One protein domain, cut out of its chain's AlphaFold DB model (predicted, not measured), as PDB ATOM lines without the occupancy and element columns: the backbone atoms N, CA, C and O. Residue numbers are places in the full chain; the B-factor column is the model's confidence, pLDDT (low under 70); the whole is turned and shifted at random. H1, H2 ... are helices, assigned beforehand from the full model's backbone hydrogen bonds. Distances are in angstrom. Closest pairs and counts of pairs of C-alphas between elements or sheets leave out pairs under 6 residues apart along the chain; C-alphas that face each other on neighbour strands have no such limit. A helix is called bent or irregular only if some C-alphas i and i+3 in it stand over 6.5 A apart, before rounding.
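Overview. This is residues 33 to 171 and 192 to 199 of the 231 residues of an uncharacterized protein of Actinobacteria bacterium OV450 (UniProt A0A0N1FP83). Four helices, H1, H2, H4 and H6, form an up-and-down bundle, each running against the one before it in the chain; H6, the longest, runs on past one end of the bundle. Short H5 folds back beside that extension, H7 packs on H5, and tiny H3 lies at the bundle's other end. The printed part has 147 residues with seven named helices, H1 to H7 in chain order, and no named strand; it is all helix. It is compact, with a radius of gyration of the C-alphas of 14.8 A and spans of 47 by 32 by 25 A.

Arrangement. H6, residues 118 to 143, touches H4, residues 84 to 98, at a shallow tilt of 22 degrees, opposite ways; their closest C-alphas, of Leu 97 and Cys 129, are 6.3 A apart. H1, residues 33 to 46, touches residues 133 to 140 of H6 alone, closest at C-alphas 46 and 133, 6.8 A. H2, residues 59 to 74, forms a hairpin with H1, closest at C-alphas 45 and 68, 6.9 A. H2 touches H4, closest at C-alphas 62 and 97, 5.3 A. H3, residues 78 to 81, touches H1, closest at C-alphas 38 and 78, 5.4 A, and touches H2 only at the corner. H5, residues 107 to 113, forms a hairpin with H6; they only just touch, with 3 pairs of C-alphas within 8 A, closest at 113 and 121, 5.8 A. H7, residues 158 to 166, touches H5, closest at C-alphas 109 and 159, 5.2 A. Every O i to N i+4 pair is within hydrogen-bond range in H1, H2, H4, H5 and H7, and 20 of 22 in H6; H3 is too short for such a pair.

Along the chain. H6 is 37.9 A long and irregular, C-alphas 119 and 122 being 7.5 A apart. H2 is 22.7 A, H4 21.5 A and H1 19.9 A long. H1 begins at C-alpha 33 (-44.486, -25.105, 51.911) and H7 ends at C-alpha 166 (-44.404, -52.968, 59.864).

Size, cuts and confidence. The farthest C-alphas, of Glu 33 and Asp 117, are 47.0 A apart. Residues 172 to 191 are not printed; C-alphas 171 and 192 are 22.2 A apart across the cut. The links H1 to H2 and H6 to H7 are long. The model's pLDDT is under 70 at residues 147 to 154, 192 to 193 and 198 to 199.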
ATOM      1  N   GLU A  33     -44.279 -25.397  53.332       94.06
ATOM      2  CA  GLU A  33     -44.486 -25.105  51.911       94.06
ATOM      3  C   GLU A  33     -43.666 -26.047  51.021       94.06
ATOM      4  O   GLU A  33     -44.204 -26.617  50.069       94.06
ATOM      5  N   HIS A  34     -42.397 -26.293  51.363       94.38
ATOM      6  CA  HIS A  34     -41.556 -27.259  50.651       94.38
ATOM      7  C   HIS A  34     -42.089 -28.694  50.755       94.38
ATOM      8  O   HIS A  34     -42.139 -29.400  49.747       94.38
ATOM      9  N   VAL A  35     -42.535 -29.118  51.942       94.12
ATOM     10  CA  VAL A  35     -43.160 -30.437  52.149       94.12
ATOM     11  C   VAL A  35     -44.429 -30.557  51.305       94.12
ATOM     12  O   VAL A  35     -44.605 -31.548  50.598       94.12
ATOM     13  N   LEU A  36     -45.291 -29.536  51.314       94.44
ATOM     14  CA  LEU A  36     -46.511 -29.523  50.509       94.44
ATOM     15  C   LEU A  36     -46.200 -29.611  49.008       94.44
ATOM     16  O   LEU A  36     -46.861 -30.360  48.286       94.44
ATOM     17  N   HIS A  37     -45.184 -28.883  48.538       95.44
ATOM     18  CA  HIS A  37     -44.739 -28.946  47.147       95.44
ATOM     19  C   HIS A  37     -44.243 -30.350  46.771       95.44
ATOM     20  O   HIS A  37     -44.715 -30.930  45.790       95.44
ATOM     21  N   ALA A  38     -43.354 -30.924  47.584       95.25
ATOM     22  CA  ALA A  38     -42.839 -32.278  47.402       95.25
ATOM     23  C   ALA A  38     -43.975 -33.315  47.361       95.25
ATOM     24  O   ALA A  38     -44.015 -34.177  46.481       95.25
ATOM     25  N   TYR A  39     -44.949 -33.196  48.266       95.19
ATOM     26  CA  TYR A  39     -46.089 -34.110  48.357       95.19
ATOM     27  C   TYR A  39     -47.022 -33.969  47.155       95.19
ATOM     28  O   TYR A  39     -47.520 -34.970  46.641       95.19
ATOM     29  N   ARG A  40     -47.213 -32.748  46.643       94.88
ATOM     30  CA  ARG A  40     -47.970 -32.510  45.409       94.88
ATOM     31  C   ARG A  40     -47.334 -33.210  44.210       94.88
ATOM     32  O   ARG A  40     -48.060 -33.816  43.426       94.88
ATOM     33  N   LYS A  41     -46.006 -33.169  44.084       95.88
ATOM     34  CA  LYS A  41     -45.274 -33.898  43.035       95.88
ATOM     35  C   LYS A  41     -45.454 -35.411  43.172       95.88
ATOM     36  O   LYS A  41     -45.794 -36.073  42.196       95.88
ATOM     37  N   LEU A  42     -45.350 -35.942  44.391       95.00
ATOM     38  CA  LEU A  42     -45.591 -37.365  44.648       95.00
ATOM     39  C   LEU A  42     -47.032 -37.781  44.316       95.00
ATOM     40  O   LEU A  42     -47.267 -38.849  43.751       95.00
ATOM     41  N   TRP A  43     -48.020 -36.930  44.612       92.56
ATOM     42  CA  TRP A  43     -49.405 -37.169  44.201       92.56
ATOM     43  C   TRP A  43     -49.576 -37.196  42.689       92.56
ATOM     44  O   TRP A  43     -50.319 -38.040  42.206       92.56
ATOM     45  N   GLN A  44     -48.890 -36.329  41.943       94.94
ATOM     46  CA  GLN A  44     -48.944 -36.339  40.477       94.94
ATOM     47  C   GLN A  44     -48.385 -37.644  39.901       94.94
ATOM     48  O   GLN A  44     -49.023 -38.244  39.042       94.94
ATOM     49  N   ILE A  45     -47.255 -38.127  40.427       95.94
ATOM     50  CA  ILE A  45     -46.653 -39.406  40.012       95.94
ATOM     51  C   ILE A  45     -47.600 -40.573  40.315       95.94
ATOM     52  O   ILE A  45     -47.859 -41.427  39.471       95.94
ATOM     53  N   THR A  46     -48.175 -40.592  41.519       94.44
ATOM     54  CA  THR A  46     -49.073 -41.674  41.955       94.44
ATOM     55  C   THR A  46     -50.498 -41.566  41.401       94.44
ATOM     56  O   THR A  46     -51.264 -42.522  41.528       94.44
ATOM     57  N   ALA A  47     -50.866 -40.456  40.750       88.56
ATOM     58  CA  ALA A  47     -52.179 -40.265  40.129       88.56
ATOM     59  C   ALA A  47     -52.429 -41.211  38.942       88.56
ATOM     60  O   ALA A  47     -53.583 -41.482  38.627       88.56
ATOM     61  N   LEU A  48     -51.370 -41.769  38.341       84.88
ATOM     62  CA  LEU A  48     -51.453 -42.815  37.307       84.88
ATOM     63  C   LEU A  48     -52.075 -44.129  37.828       84.88
ATOM     64  O   LEU A  48     -52.507 -44.990  37.056       84.88
ATOM     65  N   SER A  49     -52.148 -44.273  39.153       87.12
ATOM     66  CA  SER A  49     -52.850 -45.351  39.842       87.12
ATOM     67  C   SER A  49     -53.955 -44.780  40.742       87.12
ATOM     68  O   SER A  49     -53.814 -44.694  41.976       87.12
ATOM     69  N   PRO A  50     -55.067 -44.327  40.139       84.81
ATOM     70  CA  PRO A  50     -56.185 -43.833  40.912       84.81
ATOM     71  C   PRO A  50     -56.893 -45.013  41.597       84.81
ATOM     72  O   PRO A  50     -56.859 -46.156  41.137       84.81
ATOM     73  N   SER A  51     -57.518 -44.754  42.746       77.06
ATOM     74  CA  SER A  51     -58.154 -45.801  43.562       77.06
ATOM     75  C   SER A  51     -59.348 -46.479  42.879       77.06
ATOM     76  O   SER A  51     -59.738 -47.572  43.278       77.06
ATOM     77  N   ASP A  52     -59.930 -45.840  41.869       80.88
ATOM     78  CA  ASP A  52     -61.055 -46.321  41.062       80.88
ATOM     79  C   ASP A  52     -60.615 -47.016  39.758       80.88
ATOM     80  O   ASP A  52     -61.459 -47.396  38.940       80.88
ATOM     81  N   ARG A  53     -59.304 -47.223  39.561       84.31
ATOM     82  CA  ARG A  53     -58.758 -47.890  38.376       84.31
ATOM     83  C   ARG A  53     -59.346 -49.299  38.221       84.31
ATOM     84  O   ARG A  53     -59.138 -50.177  39.058       84.31
ATOM     85  N   ARG A  54     -60.033 -49.529  37.097       86.12
ATOM     86  CA  ARG A  54     -60.678 -50.815  36.753       86.12
ATOM     87  C   ARG A  54     -59.760 -51.816  36.052       86.12
ATOM     88  O   ARG A  54     -60.169 -52.935  35.768       86.12
ATOM     89  N   THR A  55     -58.526 -51.434  35.749       89.56
ATOM     90  CA  THR A  55     -57.536 -52.306  35.108       89.56
ATOM     91  C   THR A  55     -56.381 -52.573  36.060       89.56
ATOM     92  O   THR A  55     -55.932 -51.686  36.788       89.56
ATOM     93  N   THR A  56     -55.883 -53.806  36.069       90.75
ATOM     94  CA  THR A  56     -54.674 -54.138  36.825       90.75
ATOM     95  C   THR A  56     -53.465 -53.461  36.199       90.75
ATOM     96  O   THR A  56     -53.383 -53.345  34.977       90.75
ATOM     97  N   MET A  57     -52.535 -53.010  37.039       93.25
ATOM     98  CA  MET A  57     -51.273 -52.445  36.573       93.25
ATOM     99  C   MET A  57     -50.434 -53.545  35.918       93.25
ATOM    100  O   MET A  57     -50.269 -54.631  36.481       93.25
ATOM    101  N   THR A  58     -49.925 -53.279  34.724       94.38
ATOM    102  CA  THR A  58     -48.987 -54.170  34.042       94.38
ATOM    103  C   THR A  58     -47.637 -54.168  34.757       94.38
ATOM    104  O   THR A  58     -47.313 -53.269  35.536       94.38
ATOM    105  N   ARG A  59     -46.804 -55.180  34.492       94.94
ATOM    106  CA  ARG A  59     -45.441 -55.223  35.038       94.94
ATOM    107  C   ARG A  59     -44.605 -54.026  34.580       94.94
ATOM    108  O   ARG A  59     -43.869 -53.475  35.388       94.94
ATOM    109  N   GLN A  60     -44.746 -53.615  33.320       96.25
ATOM    110  CA  GLN A  60     -44.040 -52.454  32.784       96.25
ATOM    111  C   GLN A  60     -44.453 -51.165  33.508       96.25
ATOM    112  O   GLN A  60     -43.585 -50.460  34.011       96.25
ATOM    113  N   GLU A  61     -45.756 -50.920  33.674       96.38
ATOM    114  CA  GLU A  61     -46.248 -49.759  34.433       96.38
ATOM    115  C   GLU A  61     -45.740 -49.755  35.885       96.38
ATOM    116  O   GLU A  61     -45.420 -48.695  36.417       96.38
ATOM    117  N   ARG A  62     -45.629 -50.928  36.535       96.81
ATOM    118  CA  ARG A  62     -45.047 -51.025  37.887       96.81
ATOM    119  C   ARG A  62     -43.583 -50.585  37.915       96.81
ATOM    120  O   ARG A  62     -43.189 -49.869  38.833       96.81
ATOM    121  N   VAL A  63     -42.792 -51.004  36.927       97.44
ATOM    122  CA  VAL A  63     -41.371 -50.638  36.804       97.44
ATOM    123  C   VAL A  63     -41.218 -49.146  36.522       97.44
ATOM    124  O   VAL A  63     -40.443 -48.479  37.202       97.44
ATOM    125  N   GLU A  64     -41.991 -48.607  35.580       97.25
ATOM    126  CA  GLU A  64     -41.994 -47.178  35.247       97.25
ATOM    127  C   GLU A  64     -42.394 -46.324  36.457       97.25
ATOM    128  O   GLU A  64     -41.734 -45.335  36.775       97.25
ATOM    129  N   LEU A  65     -43.421 -46.746  37.201       97.25
ATOM    130  CA  LEU A  65     -43.832 -46.064  38.424       97.25
ATOM    131  C   LEU A  65     -42.756 -46.145  39.513       97.25
ATOM    132  O   LEU A  65     -42.491 -45.150  40.184       97.25
ATOM    133  N   ALA A  66     -42.114 -47.300  39.698       97.50
ATOM    134  CA  ALA A  66     -41.031 -47.449  40.665       97.50
ATOM    135  C   ALA A  66     -39.818 -46.564  40.323       97.50
ATOM    136  O   ALA A  66     -39.224 -45.986  41.235       97.50
ATOM    137  N   ALA A  67     -39.489 -46.421  39.034       97.62
ATOM    138  CA  ALA A  67     -38.458 -45.503  38.553       97.62
ATOM    139  C   ALA A  67     -38.840 -44.041  38.831       97.62
ATOM    140  O   ALA A  67     -38.079 -43.330  39.479       97.62
ATOM    141  N   ALA A  68     -40.063 -43.626  38.484       97.31
ATOM    142  CA  ALA A  68     -40.546 -42.271  38.762       97.31
ATOM    143  C   ALA A  68     -40.553 -41.937  40.268       97.31
ATOM    144  O   ALA A  68     -40.212 -40.826  40.672       97.31
ATOM    145  N   LEU A  69     -40.907 -42.906  41.122       97.06
ATOM    146  CA  LEU A  69     -40.810 -42.758  42.576       97.06
ATOM    147  C   LEU A  69     -39.351 -42.626  43.032       97.06
ATOM    148  O   LEU A  69     -39.058 -41.807  43.902       97.06
ATOM    149  N   ASN A  70     -38.438 -43.422  42.472       97.00
ATOM    150  CA  ASN A  70     -37.011 -43.332  42.776       97.00
ATOM    151  C   ASN A  70     -36.442 -41.954  42.415       97.00
ATOM    152  O   ASN A  70     -35.773 -41.343  43.247       97.00
ATOM    153  N   ASP A  71     -36.761 -41.453  41.227       97.06
ATOM    154  CA  ASP A  71     -36.298 -40.149  40.759       97.06
ATOM    155  C   ASP A  71     -36.856 -39.029  41.636       97.06
ATOM    156  O   ASP A  71     -36.095 -38.200  42.126       97.06
ATOM    157  N   TRP A  72     -38.149 -39.072  41.969       96.31
ATOM    158  CA  TRP A  72     -38.738 -38.137  42.929       96.31
ATOM    159  C   TRP A  72     -38.033 -38.166  44.293       96.31
ATOM    160  O   TRP A  72     -37.843 -37.125  44.920       96.31
ATOM    161  N   TYR A  73     -37.630 -39.347  44.770       96.94
ATOM    162  CA  TYR A  73     -36.960 -39.469  46.062       96.94
ATOM    163  C   TYR A  73     -35.554 -38.848  46.042       96.94
ATOM    164  O   TYR A  73     -35.204 -38.133  46.984       96.94
ATOM    165  N   TYR A  74     -34.759 -39.133  45.002       96.12
ATOM    166  CA  TYR A  74     -33.327 -38.810  44.965       96.12
ATOM    167  C   TYR A  74     -32.966 -37.569  44.146       96.12
ATOM    168  O   TYR A  74     -32.113 -36.811  44.596       96.12
ATOM    169  N   ALA A  75     -33.576 -37.348  42.979       93.88
ATOM    170  CA  ALA A  75     -33.170 -36.277  42.066       93.88
ATOM    171  C   ALA A  75     -33.459 -34.888  42.655       93.88
ATOM    172  O   ALA A  75     -32.581 -34.031  42.682       93.88
ATOM    173  N   ASP A  76     -34.657 -34.706  43.213       84.62
ATOM    174  CA  ASP A  76     -35.092 -33.426  43.788       84.62
ATOM    175  C   ASP A  76     -34.883 -33.347  45.315       84.62
ATOM    176  O   ASP A  76     -35.284 -32.380  45.969       84.62
ATOM    177  N   GLY A  77     -34.332 -34.405  45.927       90.62
ATOM    178  CA  GLY A  77     -34.177 -34.526  47.382       90.62
ATOM    179  C   GLY A  77     -35.498 -34.533  48.169       90.62
ATOM    180  O   GLY A  77     -35.491 -34.484  49.401       90.62
ATOM    181  N   HIS A  78     -36.647 -34.615  47.490       92.94
ATOM    182  CA  HIS A  78     -37.971 -34.556  48.111       92.94
ATOM    183  C   HIS A  78     -38.208 -35.689  49.116       92.94
ATOM    184  O   HIS A  78     -38.891 -35.497  50.125       92.94
ATOM    185  N   GLY A  79     -37.584 -36.850  48.895       91.62
ATOM    186  CA  GLY A  79     -37.668 -38.000  49.790       91.62
ATOM    187  C   GLY A  79     -37.130 -37.743  51.202       91.62
ATOM    188  O   GLY A  79     -37.587 -38.372  52.159       91.62
ATOM    189  N   MET A  80     -36.204 -36.791  51.363       93.88
ATOM    190  CA  MET A  80     -35.633 -36.435  52.669       93.88
ATOM    191  C   MET A  80     -36.633 -35.736  53.592       93.88
ATOM    192  O   MET A  80     -36.455 -35.753  54.809       93.88
ATOM    193  N   LEU A  81     -37.686 -35.145  53.024       94.38
ATOM    194  CA  LEU A  81     -38.728 -34.445  53.769       94.38
ATOM    195  C   LEU A  81     -39.770 -35.403  54.373       94.38
ATOM    196  O   LEU A  81     -40.595 -34.975  55.179       94.38
ATOM    197  N   LEU A  82     -39.743 -36.690  54.004       95.06
ATOM    198  CA  LEU A  82     -40.687 -37.681  54.515       95.06
ATOM    199  C   LEU A  82     -40.403 -38.033  55.986       95.06
ATOM    200  O   LEU A  82     -39.280 -38.432  56.322       95.06
ATOM    201  N   PRO A  83     -41.425 -38.021  56.862       94.25
ATOM    202  CA  PRO A  83     -41.322 -38.601  58.194       94.25
ATOM    203  C   PRO A  83     -40.903 -40.073  58.138       94.25
ATOM    204  O   PRO A  83     -41.242 -40.802  57.203       94.25
ATOM    205  N   ALA A  84     -40.203 -40.551  59.170       96.06
ATOM    206  CA  ALA A  84     -39.651 -41.907  59.178       96.06
ATOM    207  C   ALA A  84     -40.679 -43.030  58.889       96.06
ATOM    208  O   ALA A  84     -40.333 -43.930  58.120       96.06
ATOM    209  N   PRO A  85     -41.920 -43.013  59.430       95.75
ATOM    210  CA  PRO A  85     -42.931 -44.016  59.084       95.75
ATOM    211  C   PRO A  85     -43.345 -43.969  57.610       95.75
ATOM    212  O   PRO A  85     -43.365 -45.004  56.946       95.75
ATOM    213  N   THR A  86     -43.600 -42.773  57.080       95.88
ATOM    214  CA  THR A  86     -43.991 -42.555  55.681       95.88
ATOM    215  C   THR A  86     -42.878 -42.955  54.723       95.88
ATOM    216  O   THR A  86     -43.133 -43.600  53.711       95.88
ATOM    217  N   ARG A  87     -41.622 -42.666  55.077       97.50
ATOM    218  CA  ARG A  87     -40.444 -43.102  54.324       97.50
ATOM    219  C   ARG A  87     -40.308 -44.627  54.280       97.50
ATOM    220  O   ARG A  87     -39.990 -45.175  53.231       97.50
ATOM    221  N   ARG A  88     -40.561 -45.329  55.391       97.94
ATOM    222  CA  ARG A  88     -40.567 -46.805  55.401       97.94
ATOM    223  C   ARG A  88     -41.686 -47.367  54.525       97.94
ATOM    224  O   ARG A  88     -41.417 -48.264  53.734       97.94
ATOM    225  N   LEU A  89     -42.888 -46.792  54.608       97.50
ATOM    226  CA  LEU A  89     -44.014 -47.163  53.746       97.50
ATOM    227  C   LEU A  89     -43.693 -46.945  52.264       97.50
ATOM    228  O   LEU A  89     -43.964 -47.815  51.444       97.50
ATOM    229  N   PHE A  90     -43.065 -45.816  51.930       97.75
ATOM    230  CA  PHE A  90     -42.607 -45.509  50.580       97.75
ATOM    231  C   PHE A  90     -41.652 -46.586  50.039       97.75
ATOM    232  O   PHE A  90     -41.850 -47.083  48.932       97.75
ATOM    233  N   PHE A  91     -40.643 -46.988  50.819       98.19
ATOM    234  CA  PHE A  91     -39.693 -48.012  50.378       98.19
ATOM    235  C   PHE A  91     -40.307 -49.410  50.298       98.19
ATOM    236  O   PHE A  91     -40.003 -50.129  49.348       98.19
ATOM    237  N   ALA A  92     -41.186 -49.781  51.234       98.25
ATOM    238  CA  ALA A  92     -41.900 -51.057  51.186       98.25
ATOM    239  C   ALA A  92     -42.783 -51.157  49.932       98.25
ATOM    240  O   ALA A  92     -42.743 -52.152  49.216       98.25
ATOM    241  N   LEU A  93     -43.503 -50.082  49.606       97.81
ATOM    242  CA  LEU A  93     -44.294 -49.993  48.384       97.81
ATOM    243  C   LEU A  93     -43.419 -50.102  47.133       97.81
ATOM    244  O   LEU A  93     -43.737 -50.854  46.214       97.81
ATOM    245  N   ARG A  94     -42.308 -49.358  47.077       98.00
ATOM    246  CA  ARG A  94     -41.395 -49.402  45.927       98.00
ATOM    247  C   ARG A  94     -40.809 -50.800  45.730       98.00
ATOM    248  O   ARG A  94     -40.702 -51.254  44.597       98.00
ATOM    249  N   HIS A  95     -40.458 -51.475  46.824       98.38
ATOM    250  CA  HIS A  95     -40.044 -52.878  46.816       98.38
ATOM    251  C   HIS A  95     -41.140 -53.762  46.209       98.38
ATOM    252  O   HIS A  95     -40.897 -54.434  45.215       98.38
ATOM    253  N   ASN A  96     -42.380 -53.655  46.691       98.19
ATOM    254  CA  ASN A  96     -43.524 -54.415  46.174       98.19
ATOM    255  C   ASN A  96     -43.841 -54.161  44.691       98.19
ATOM    256  O   ASN A  96     -44.315 -55.063  44.000       98.19
ATOM    257  N   LEU A  97     -43.593 -52.951  44.179       97.75
ATOM    258  CA  LEU A  97     -43.747 -52.665  42.750       97.75
ATOM    259  C   LEU A  97     -42.772 -53.487  41.893       97.75
ATOM    260  O   LEU A  97     -43.154 -53.936  40.812       97.75
ATOM    261  N   LEU A  98     -41.541 -53.689  42.368       98.00
ATOM    262  CA  LEU A  98     -40.468 -54.354  41.623       98.00
ATOM    263  C   LEU A  98     -40.410 -55.869  41.864       98.00
ATOM    264  O   LEU A  98     -40.012 -56.619  40.972       98.00
ATOM    265  N   SER A  99     -40.799 -56.310  43.056       97.31
ATOM    266  CA  SER A  99     -40.712 -57.701  43.484       97.31
ATOM    267  C   SER A  99     -41.749 -58.614  42.831       97.31
ATOM    268  O   SER A  99     -42.856 -58.209  42.456       97.31
ATOM    269  N   GLY A 100     -41.389 -59.897  42.745       96.56
ATOM    270  CA  GLY A 100     -42.352 -60.971  42.517       96.56
ATOM    271  C   GLY A 100     -43.272 -61.154  43.728       96.56
ATOM    272  O   GLY A 100     -42.928 -60.763  44.846       96.56
ATOM    273  N   TRP A 101     -44.436 -61.777  43.525       96.75
ATOM    274  CA  TRP A 101     -45.455 -61.924  44.575       96.75
ATOM    275  C   TRP A 101     -44.962 -62.666  45.832       96.75
ATOM    276  O   TRP A 101     -45.491 -62.446  46.919       96.75
ATOM    277  N   THR A 102     -43.935 -63.510  45.704       97.75
ATOM    278  CA  THR A 102     -43.311 -64.268  46.801       97.75
ATOM    279  C   THR A 102     -42.476 -63.408  47.748       97.75
ATOM    280  O   THR A 102     -42.260 -63.790  48.894       97.75
ATOM    281  N   GLU A 103     -42.003 -62.255  47.279       98.00
ATOM    282  CA  GLU A 103     -41.100 -61.354  48.008       98.00
ATOM    283  C   GLU A 103     -41.799 -60.078  48.490       98.00
ATOM    284  O   GLU A 103     -41.162 -59.203  49.086       98.00
ATOM    285  N   MET A 104     -43.100 -59.950  48.219       97.94
ATOM    286  CA  MET A 104     -43.873 -58.786  48.630       97.94
ATOM    287  C   MET A 104     -43.969 -58.693  50.156       97.94
ATOM    288  O   MET A 104     -43.927 -59.677  50.894       97.94
ATOM    289  N   GLN A 105     -44.141 -57.476  50.645       97.62
ATOM    290  CA  GLN A 105     -44.407 -57.180  52.040       97.62
ATOM    291  C   GLN A 105     -45.853 -56.704  52.188       97.62
ATOM    292  O   GLN A 105     -46.344 -55.987  51.327       97.62
ATOM    293  N   PRO A 106     -46.550 -57.043  53.280       97.62
ATOM    294  CA  PRO A 106     -46.104 -57.860  54.406       97.62
ATOM    295  C   PRO A 106     -46.246 -59.372  54.128       97.62
ATOM    296  O   PRO A 106     -46.940 -59.771  53.196       97.62
ATOM    297  N   PRO A 107     -45.694 -60.251  54.987       96.88
ATOM    298  CA  PRO A 107     -45.844 -61.705  54.838       96.88
ATOM    299  C   PRO A 107     -47.300 -62.197  54.806       96.88
ATOM    300  O   PRO A 107     -47.597 -63.247  54.234       96.88
ATOM    301  N   SER A 108     -48.234 -61.455  55.414       93.94
ATOM    302  CA  SER A 108     -49.661 -61.774  55.338       93.94
ATOM    303  C   SER A 108     -50.230 -61.608  53.928       93.94
ATOM    304  O   SER A 108     -51.089 -62.409  53.556       93.94
ATOM    305  N   LEU A 109     -49.712 -60.662  53.134       95.12
ATOM    306  CA  LEU A 109     -50.034 -60.516  51.713       95.12
ATOM    307  C   LEU A 109     -49.509 -61.712  50.913       95.12
ATOM    308  O   LEU A 109     -50.283 -62.338  50.197       95.12
ATOM    309  N   VAL A 110     -48.243 -62.100  51.098       96.75
ATOM    310  CA  VAL A 110     -47.646 -63.266  50.409       96.75
ATOM    311  C   VAL A 110     -48.429 -64.542  50.696       96.75
ATOM    312  O   VAL A 110     -48.769 -65.289  49.782       96.75
ATOM    313  N   ARG A 111     -48.789 -64.775  51.964       94.94
ATOM    314  CA  ARG A 111     -49.617 -65.921  52.353       94.94
ATOM    315  C   ARG A 111     -50.990 -65.890  51.682       94.94
ATOM    316  O   ARG A 111     -51.490 -66.944  51.307       94.94
ATOM    317  N   HIS A 112     -51.607 -64.714  51.553       91.44
ATOM    318  CA  HIS A 112     -52.874 -64.573  50.835       91.44
ATOM    319  C   HIS A 112     -52.716 -64.918  49.352       91.44
ATOM    320  O   HIS A 112     -53.496 -65.710  48.833       91.44
ATOM    321  N   LEU A 113     -51.678 -64.385  48.705       93.88
ATOM    322  CA  LEU A 113     -51.372 -64.625  47.296       93.88
ATOM    323  C   LEU A 113     -51.050 -66.100  47.011       93.88
ATOM    324  O   LEU A 113     -51.520 -66.635  46.015       93.88
ATOM    325  N   GLY A 114     -50.348 -66.787  47.917       95.00
ATOM    326  CA  GLY A 114     -50.020 -68.211  47.786       95.00
ATOM    327  C   GLY A 114     -51.209 -69.174  47.905       95.00
ATOM    328  O   GLY A 114     -51.049 -70.358  47.632       95.00
ATOM    329  N   MET A 115     -52.393 -68.697  48.311       92.69
ATOM    330  CA  MET A 115     -53.635 -69.489  48.302       92.69
ATOM    331  C   MET A 115     -54.445 -69.317  47.011       92.69
ATOM    332  O   MET A 115     -55.476 -69.968  46.849       92.69
ATOM    333  N   LEU A 116     -54.034 -68.404  46.131       90.44
ATOM    334  CA  LEU A 116     -54.733 -68.117  44.885       90.44
ATOM    335  C   LEU A 116     -54.212 -68.993  43.749       90.44
ATOM    336  O   LEU A 116     -53.084 -69.482  43.783       90.44
ATOM    337  N   ASP A 117     -55.031 -69.139  42.712       92.25
ATOM    338  CA  ASP A 117     -54.588 -69.781  41.482       92.25
ATOM    339  C   ASP A 117     -53.511 -68.943  40.769       92.25
ATOM    340  O   ASP A 117     -53.536 -67.705  40.748       92.25
ATOM    341  N   SER A 118     -52.574 -69.647  40.140       90.56
ATOM    342  CA  SER A 118     -51.450 -69.089  39.391       90.56
ATOM    343  C   SER A 118     -51.888 -68.118  38.285       90.56
ATOM    344  O   SER A 118     -51.201 -67.128  38.036       90.56
ATOM    345  N   GLY A 119     -53.060 -68.334  37.674       89.38
ATOM    346  CA  GLY A 119     -53.597 -67.457  36.632       89.38
ATOM    347  C   GLY A 119     -54.046 -66.077  37.131       89.38
ATOM    348  O   GLY A 119     -54.110 -65.130  36.346       89.38
ATOM    349  N   VAL A 120     -54.339 -65.931  38.430       91.94
ATOM    350  CA  VAL A 120     -54.860 -64.677  39.008       91.94
ATOM    351  C   VAL A 120     -53.882 -63.986  39.957       91.94
ATOM    352  O   VAL A 120     -54.034 -62.784  40.183       91.94
ATOM    353  N   VAL A 121     -52.866 -64.686  40.473       93.88
ATOM    354  CA  VAL A 121     -51.954 -64.173  41.514       93.88
ATOM    355  C   VAL A 121     -51.296 -62.840  41.146       93.88
ATOM    356  O   VAL A 121     -51.365 -61.889  41.923       93.88
ATOM    357  N   GLU A 122     -50.760 -62.712  39.930       93.56
ATOM    358  CA  GLU A 122     -50.111 -61.478  39.458       93.56
ATOM    359  C   GLU A 122     -51.095 -60.306  39.361       93.56
ATOM    360  O   GLU A 122     -50.764 -59.162  39.675       93.56
ATOM    361  N   SER A 123     -52.343 -60.586  38.977       92.38
ATOM    362  CA  SER A 123     -53.389 -59.567  38.880       92.38
ATOM    363  C   SER A 123     -53.792 -59.038  40.265       92.38
ATOM    364  O   SER A 123     -53.972 -57.830  40.446       92.38
ATOM    365  N   VAL A 124     -53.854 -59.924  41.266       92.69
ATOM    366  CA  VAL A 124     -54.158 -59.562  42.656       92.69
ATOM    367  C   VAL A 124     -52.977 -58.839  43.308       92.69
ATOM    368  O   VAL A 124     -53.198 -57.855  44.019       92.69
ATOM    369  N   ALA A 125     -51.743 -59.258  43.018       94.75
ATOM    370  CA  ALA A 125     -50.523 -58.570  43.438       94.75
ATOM    371  C   ALA A 125     -50.477 -57.132  42.890       94.75
ATOM    372  O   ALA A 125     -50.296 -56.182  43.649       94.75
ATOM    373  N   ALA A 126     -50.769 -56.938  41.600       94.56
ATOM    374  CA  ALA A 126     -50.863 -55.605  41.003       94.56
ATOM    375  C   ALA A 126     -51.975 -54.746  41.642       94.56
ATOM    376  O   ALA A 126     -51.783 -53.555  41.895       94.56
ATOM    377  N   CYS A 127     -53.135 -55.338  41.957       93.25
ATOM    378  CA  CYS A 127     -54.168 -54.654  42.740       93.25
ATOM    379  C   CYS A 127     -53.678 -54.259  44.140       93.25
ATOM    380  O   CYS A 127     -54.093 -53.217  44.643       93.25
ATOM    381  N   ALA A 128     -52.848 -55.082  44.790       93.62
ATOM    382  CA  ALA A 128     -52.279 -54.766  46.097       93.62
ATOM    383  C   ALA A 128     -51.387 -53.522  46.020       93.62
ATOM    384  O   ALA A 128     -51.635 -52.579  46.766       93.62
ATOM    385  N   CYS A 129     -50.490 -53.433  45.031       95.62
ATOM    386  CA  CYS A 129     -49.683 -52.229  44.794       95.62
ATOM    387  C   CYS A 129     -50.546 -50.955  44.656       95.62
ATOM    388  O   CYS A 129     -50.223 -49.915  45.226       95.62
ATOM    389  N   ASN A 130     -51.684 -51.022  43.952       93.56
ATOM    390  CA  ASN A 130     -52.606 -49.881  43.816       93.56
ATOM    391  C   ASN A 130     -53.240 -49.456  45.154       93.56
ATOM    392  O   ASN A 130     -53.429 -48.261  45.423       93.56
ATOM    393  N   ARG A 131     -53.570 -50.425  46.015       91.81
ATOM    394  CA  ARG A 131     -54.071 -50.137  47.365       91.81
ATOM    395  C   ARG A 131     -52.976 -49.530  48.229       91.81
ATOM    396  O   ARG A 131     -53.215 -48.508  48.862       91.81
ATOM    397  N   GLU A 132     -51.759 -50.058  48.171       94.94
ATOM    398  CA  GLU A 132     -50.599 -49.512  48.884       94.94
ATOM    399  C   GLU A 132     -50.276 -48.076  48.456       94.94
ATOM    400  O   GLU A 132     -50.022 -47.226  49.307       94.94
ATOM    401  N   LEU A 133     -50.390 -47.753  47.163       95.56
ATOM    402  CA  LEU A 133     -50.295 -46.372  46.669       95.56
ATOM    403  C   LEU A 133     -51.366 -45.485  47.304       95.56
ATOM    404  O   LEU A 133     -51.085 -44.361  47.717       95.56
ATOM    405  N   SER A 134     -52.587 -45.997  47.453       91.88
ATOM    406  CA  SER A 134     -53.662 -45.286  48.151       91.88
ATOM    407  C   SER A 134     -53.368 -45.103  49.649       91.88
ATOM    408  O   SER A 134     -53.669 -44.036  50.195       91.88
ATOM    409  N   LEU A 135     -52.727 -46.081  50.304       92.56
ATOM    410  CA  LEU A 135     -52.256 -45.961  51.690       92.56
ATOM    411  C   LEU A 135     -51.177 -44.890  51.817       92.56
ATOM    412  O   LEU A 135     -51.292 -44.028  52.685       92.56
ATOM    413  N   LEU A 136     -50.183 -44.885  50.924       94.88
ATOM    414  CA  LEU A 136     -49.148 -43.854  50.884       94.88
ATOM    415  C   LEU A 136     -49.782 -42.471  50.718       94.88
ATOM    416  O   LEU A 136     -49.519 -41.576  51.515       94.88
ATOM    417  N   ARG A 137     -50.701 -42.304  49.756       92.62
ATOM    418  CA  ARG A 137     -51.431 -41.040  49.556       92.62
ATOM    419  C   ARG A 137     -52.189 -40.600  50.808       92.62
ATOM    420  O   ARG A 137     -52.208 -39.410  51.112       92.62
ATOM    421  N   THR A 138     -52.807 -41.534  51.525       90.38
ATOM    422  CA  THR A 138     -53.535 -41.255  52.773       90.38
ATOM    423  C   THR A 138     -52.583 -40.866  53.902       90.38
ATOM    424  O   THR A 138     -52.851 -39.898  54.614       90.38
ATOM    425  N   GLN A 139     -51.442 -41.547  54.019       91.81
ATOM    426  CA  GLN A 139     -50.406 -41.223  54.997       91.81
ATOM    427  C   GLN A 139     -49.818 -39.828  54.754       91.81
ATOM    428  O   GLN A 139     -49.702 -39.057  55.699       91.81
ATOM    429  N   LEU A 140     -49.552 -39.445  53.500       91.69
ATOM    430  CA  LEU A 140     -49.085 -38.094  53.157       91.69
ATOM    431  C   LEU A 140     -50.086 -37.008  53.588       91.69
ATOM    432  O   LEU A 140     -49.700 -35.963  54.105       91.69
ATOM    433  N   LYS A 141     -51.393 -37.251  53.421       89.69
ATOM    434  CA  LYS A 141     -52.434 -36.323  53.901       89.69
ATOM    435  C   LYS A 141     -52.476 -36.246  55.431       89.69
ATOM    436  O   LYS A 141     -52.711 -35.170  55.974       89.69
ATOM    437  N   SER A 142     -52.244 -37.374  56.106       89.00
ATOM    438  CA  SER A 142     -52.132 -37.448  57.567       89.00
ATOM    439  C   SER A 142     -50.932 -36.647  58.083       89.00
ATOM    440  O   SER A 142     -51.086 -35.844  59.000       89.00
ATOM    441  N   ASP A 143     -49.766 -36.778  57.444       89.25
ATOM    442  CA  ASP A 143     -48.545 -36.040  57.798       89.25
ATOM    443  C   ASP A 143     -48.737 -34.514  57.698       89.25
ATOM    444  O   ASP A 143     -48.218 -33.761  58.518       89.25
ATOM    445  N   LEU A 144     -49.534 -34.054  56.726       88.94
ATOM    446  CA  LEU A 144     -49.900 -32.643  56.563       88.94
ATOM    447  C   LEU A 144     -51.010 -32.178  57.520       88.94
ATOM    448  O   LEU A 144     -51.452 -31.035  57.434       88.94
ATOM    449  N   SER A 145     -51.502 -33.049  58.407       84.56
ATOM    450  CA  SER A 145     -52.663 -32.788  59.273       84.56
ATOM    451  C   SER A 145     -53.930 -32.354  58.513       84.56
ATOM    452  O   SER A 145     -54.846 -31.797  59.114       84.56
ATOM    453  N   LEU A 146     -54.027 -32.638  57.204       71.31
ATOM    454  CA  LEU A 146     -55.222 -32.350  56.390       71.31
ATOM    455  C   LEU A 146     -56.420 -33.188  56.828       71.31
ATOM    456  O   LEU A 146     -57.574 -32.840  56.587       71.31
ATOM    457  N   TYR A 147     -56.133 -34.311  57.472       63.03
ATOM    458  CA  TYR A 147     -57.122 -35.163  58.076       63.03
ATOM    459  C   TYR A 147     -57.090 -35.039  59.599       63.03
ATOM    460  O   TYR A 147     -56.347 -35.722  60.303       63.03
ATOM    461  N   THR A 148     -57.951 -34.176  60.125       55.31
ATOM    462  CA  THR A 148     -58.178 -34.042  61.563       55.31
ATOM    463  C   THR A 148     -59.148 -35.130  62.041       55.31
ATOM    464  O   THR A 148     -60.349 -34.903  62.150       55.31
ATOM    465  N   GLY A 149     -58.640 -36.338  62.297       56.88
ATOM    466  CA  GLY A 149     -59.374 -37.406  62.994       56.88
ATOM    467  C   GLY A 149     -59.148 -38.789  62.393       56.88
ATOM    468  O   GLY A 149     -59.355 -38.964  61.211       56.88
ATOM    469  N   GLY A 150     -58.765 -39.794  63.190       56.84
ATOM    470  CA  GLY A 150     -58.294 -41.114  62.721       56.84
ATOM    471  C   GLY A 150     -59.324 -42.048  62.061       56.84
ATOM    472  O   GLY A 150     -59.237 -43.263  62.228       56.84
ATOM    473  N   SER A 151     -60.332 -41.525  61.359       60.00
ATOM    474  CA  SER A 151     -61.427 -42.314  60.783       60.00
ATOM    475  C   SER A 151     -61.081 -42.996  59.453       60.00
ATOM    476  O   SER A 151     -61.635 -44.054  59.167       60.00
ATOM    477  N   HIS A 152     -60.151 -42.459  58.659       64.75
ATOM    478  CA  HIS A 152     -59.874 -42.954  57.292       64.75
ATOM    479  C   HIS A 152     -59.089 -44.272  57.256       64.75
ATOM    480  O   HIS A 152     -59.114 -44.958  56.243       64.75
ATOM    481  N   LEU A 153     -58.444 -44.661  58.361       66.50
ATOM    482  CA  LEU A 153     -57.739 -45.946  58.493       66.50
ATOM    483  C   LEU A 153     -58.579 -47.022  59.206       66.50
ATOM    484  O   LEU A 153     -58.061 -48.067  59.584       66.50
ATOM    485  N   ARG A 154     -59.881 -46.786  59.424       66.50
ATOM    486  CA  ARG A 154     -60.750 -47.752  60.121       66.50
ATOM    487  C   ARG A 154     -61.177 -48.939  59.257       66.50
ATOM    488  O   ARG A 154     -61.615 -49.944  59.803       66.50
ATOM    489  N   LEU A 155     -61.067 -48.822  57.935       77.56
ATOM    490  CA  LEU A 155     -61.532 -49.821  56.965       77.56
ATOM    491  C   LEU A 155     -60.364 -50.452  56.194       77.56
ATOM    492  O   LEU A 155     -60.433 -50.598  54.978       77.56
ATOM    493  N   LEU A 156     -59.283 -50.782  56.900       84.81
ATOM    494  CA  LEU A 156     -58.119 -51.434  56.307       84.81
ATOM    495  C   LEU A 156     -58.319 -52.943  56.215       84.81
ATOM    496  O   LEU A 156     -58.858 -53.566  57.135       84.81
ATOM    497  N   ARG A 157     -57.809 -53.535  55.137       86.12
ATOM    498  CA  ARG A 157     -57.614 -54.984  55.069       86.12
ATOM    499  C   ARG A 157     -56.513 -55.417  56.038       86.12
ATOM    500  O   ARG A 157     -55.694 -54.611  56.486       86.12
ATOM    501  N   GLN A 158     -56.473 -56.708  56.360       88.44
ATOM    502  CA  GLN A 158     -55.473 -57.236  57.291       88.44
ATOM    503  C   GLN A 158     -54.038 -57.061  56.761       88.44
ATOM    504  O   GLN A 158     -53.167 -56.652  57.521       88.44
ATOM    505  N   ASP A 159     -53.802 -57.314  55.470       92.38
ATOM    506  CA  ASP A 159     -52.520 -57.083  54.792       92.38
ATOM    507  C   ASP A 159     -52.111 -55.603  54.831       92.38
ATOM    508  O   ASP A 159     -50.974 -55.271  55.145       92.38
ATOM    509  N   GLU A 160     -53.054 -54.693  54.615       93.00
ATOM    510  CA  GLU A 160     -52.802 -53.249  54.660       93.00
ATOM    511  C   GLU A 160     -52.454 -52.769  56.077       93.00
ATOM    512  O   GLU A 160     -51.516 -51.995  56.276       93.00
ATOM    513  N   ALA A 161     -53.184 -53.257  57.083       92.25
ATOM    514  CA  ALA A 161     -52.907 -52.962  58.484       92.25
ATOM    515  C   ALA A 161     -51.541 -53.514  58.921       92.25
ATOM    516  O   ALA A 161     -50.800 -52.829  59.631       92.25
ATOM    517  N   ASP A 162     -51.191 -54.725  58.480       93.69
ATOM    518  CA  ASP A 162     -49.895 -55.345  58.757       93.69
ATOM    519  C   ASP A 162     -48.746 -54.567  58.093       93.69
ATOM    520  O   ASP A 162     -47.712 -54.365  58.735       93.69
ATOM    521  N   LEU A 163     -48.936 -54.065  56.864       96.06
ATOM    522  CA  LEU A 163     -47.964 -53.214  56.168       96.06
ATOM    523  C   LEU A 163     -47.730 -51.896  56.909       96.06
ATOM    524  O   LEU A 163     -46.597 -51.500  57.179       96.06
ATOM    525  N   LEU A 164     -48.809 -51.200  57.273       94.44
ATOM    526  CA  LEU A 164     -48.710 -49.941  58.009       94.44
ATOM    527  C   LEU A 164     -48.024 -50.152  59.362       94.44
ATOM    528  O   LEU A 164     -47.153 -49.368  59.752       94.44
ATOM    529  N   LYS A 165     -48.355 -51.251  60.047       93.81
ATOM    530  CA  LYS A 165     -47.728 -51.627  61.313       93.81
ATOM    531  C   LYS A 165     -46.238 -51.935  61.148       93.81
ATOM    532  O   LYS A 165     -45.456 -51.450  61.965       93.81
ATOM    533  N   SER A 166     -45.827 -52.683  60.120       96.44
ATOM    534  CA  SER A 166     -44.404 -52.968  59.864       96.44
ATOM    535  C   SER A 166     -43.615 -51.696  59.533       96.44
ATOM    536  O   SER A 166     -42.452 -51.565  59.911       96.44
ATOM    537  N   CYS A 167     -44.273 -50.699  58.934       96.94
ATOM    538  CA  CYS A 167     -43.702 -49.379  58.673       96.94
ATOM    539  C   CYS A 167     -43.717 -48.446  59.901       96.94
ATOM    540  O   CYS A 167     -43.179 -47.335  59.851       96.94
ATOM    541  N   GLY A 168     -44.290 -48.868  61.030       94.81
ATOM    542  CA  GLY A 168     -44.395 -48.063  62.249       94.81
ATOM    543  C   GLY A 168     -45.407 -46.916  62.151       94.81
ATOM    544  O   GLY A 168     -45.272 -45.925  62.866       94.81
ATOM    545  N   VAL A 169     -46.396 -47.023  61.260       91.31
ATOM    546  CA  VAL A 169     -47.538 -46.104  61.210       91.31
ATOM    547  C   VAL A 169     -48.505 -46.481  62.332       91.31
ATOM    548  O   VAL A 169     -48.968 -47.618  62.431       91.31
ATOM    549  N   SER A 170     -48.806 -45.525  63.213       84.50
ATOM    550  CA  SER A 170     -49.752 -45.753  64.305       84.50
ATOM    551  C   SER A 170     -51.183 -45.769  63.774       84.50
ATOM    552  O   SER A 170     -51.703 -44.748  63.335       84.50
ATOM    553  N   LEU A 171     -51.848 -46.919  63.887       78.38
ATOM    554  CA  LEU A 171     -53.283 -47.053  63.607       78.38
ATOM    555  C   LEU A 171     -54.155 -46.576  64.782       78.38
ATOM    556  O   LEU A 171     -55.374 -46.465  64.664       78.38
ATOM    557  N   CYS A 192     -60.974 -55.196  45.010       67.88
ATOM    558  CA  CYS A 192     -60.298 -54.523  43.912       67.88
ATOM    559  C   CYS A 192     -61.321 -54.065  42.866       67.88
ATOM    560  O   CYS A 192     -62.159 -54.848  42.421       67.88
ATOM    561  N   ALA A 193     -61.186 -52.818  42.412       68.12
ATOM    562  CA  ALA A 193     -61.985 -52.246  41.329       68.12
ATOM    563  C   ALA A 193     -61.773 -52.949  39.968       68.12
ATOM    564  O   ALA A 193     -62.505 -52.672  39.021       68.12
ATOM    565  N   CYS A 194     -60.803 -53.867  39.857       77.38
ATOM    566  CA  CYS A 194     -60.433 -54.507  38.595       77.38
ATOM    567  C   CYS A 194     -61.351 -55.645  38.123       77.38
ATOM    568  O   CYS A 194     -61.097 -56.214  37.064       77.38
ATOM    569  N   ALA A 195     -62.351 -56.038  38.922       76.00
ATOM    570  CA  ALA A 195     -63.248 -57.180  38.687       76.00
ATOM    571  C   ALA A 195     -62.580 -58.573  38.543       76.00
ATOM    572  O   ALA A 195     -63.289 -59.572  38.521       76.00
ATOM    573  N   ARG A 196     -61.243 -58.661  38.477       77.19
ATOM    574  CA  ARG A 196     -60.476 -59.919  38.377       77.19
ATOM    575  C   ARG A 196     -60.072 -60.509  39.720       77.19
ATOM    576  O   ARG A 196     -59.769 -61.695  39.791       77.19
ATOM    577  N   CYS A 197     -60.041 -59.701  40.777       77.81
ATOM    578  CA  CYS A 197     -59.812 -60.246  42.104       77.81
ATOM    579  C   CYS A 197     -61.018 -61.103  42.491       77.81
ATOM    580  O   CYS A 197     -62.141 -60.611  42.366       77.81
ATOM    581  N   PRO A 198     -60.811 -62.339  42.974       69.69
ATOM    582  CA  PRO A 198     -61.907 -63.125  43.504       69.69
ATOM    583  C   PRO A 198     -62.558 -62.310  44.620       69.69
ATOM    584  O   PRO A 198     -61.905 -61.942  45.601       69.69
ATOM    585  N   GLY A 199     -63.837 -61.973  44.432       64.19
ATOM    586  CA  GLY A 199     -64.649 -61.416  45.502       64.19
ATOM    587  C   GLY A 199     -64.553 -62.362  46.682       64.19
ATOM    588  O   GLY A 199     -64.598 -63.577  46.499       64.19
TER     589      GLY A 199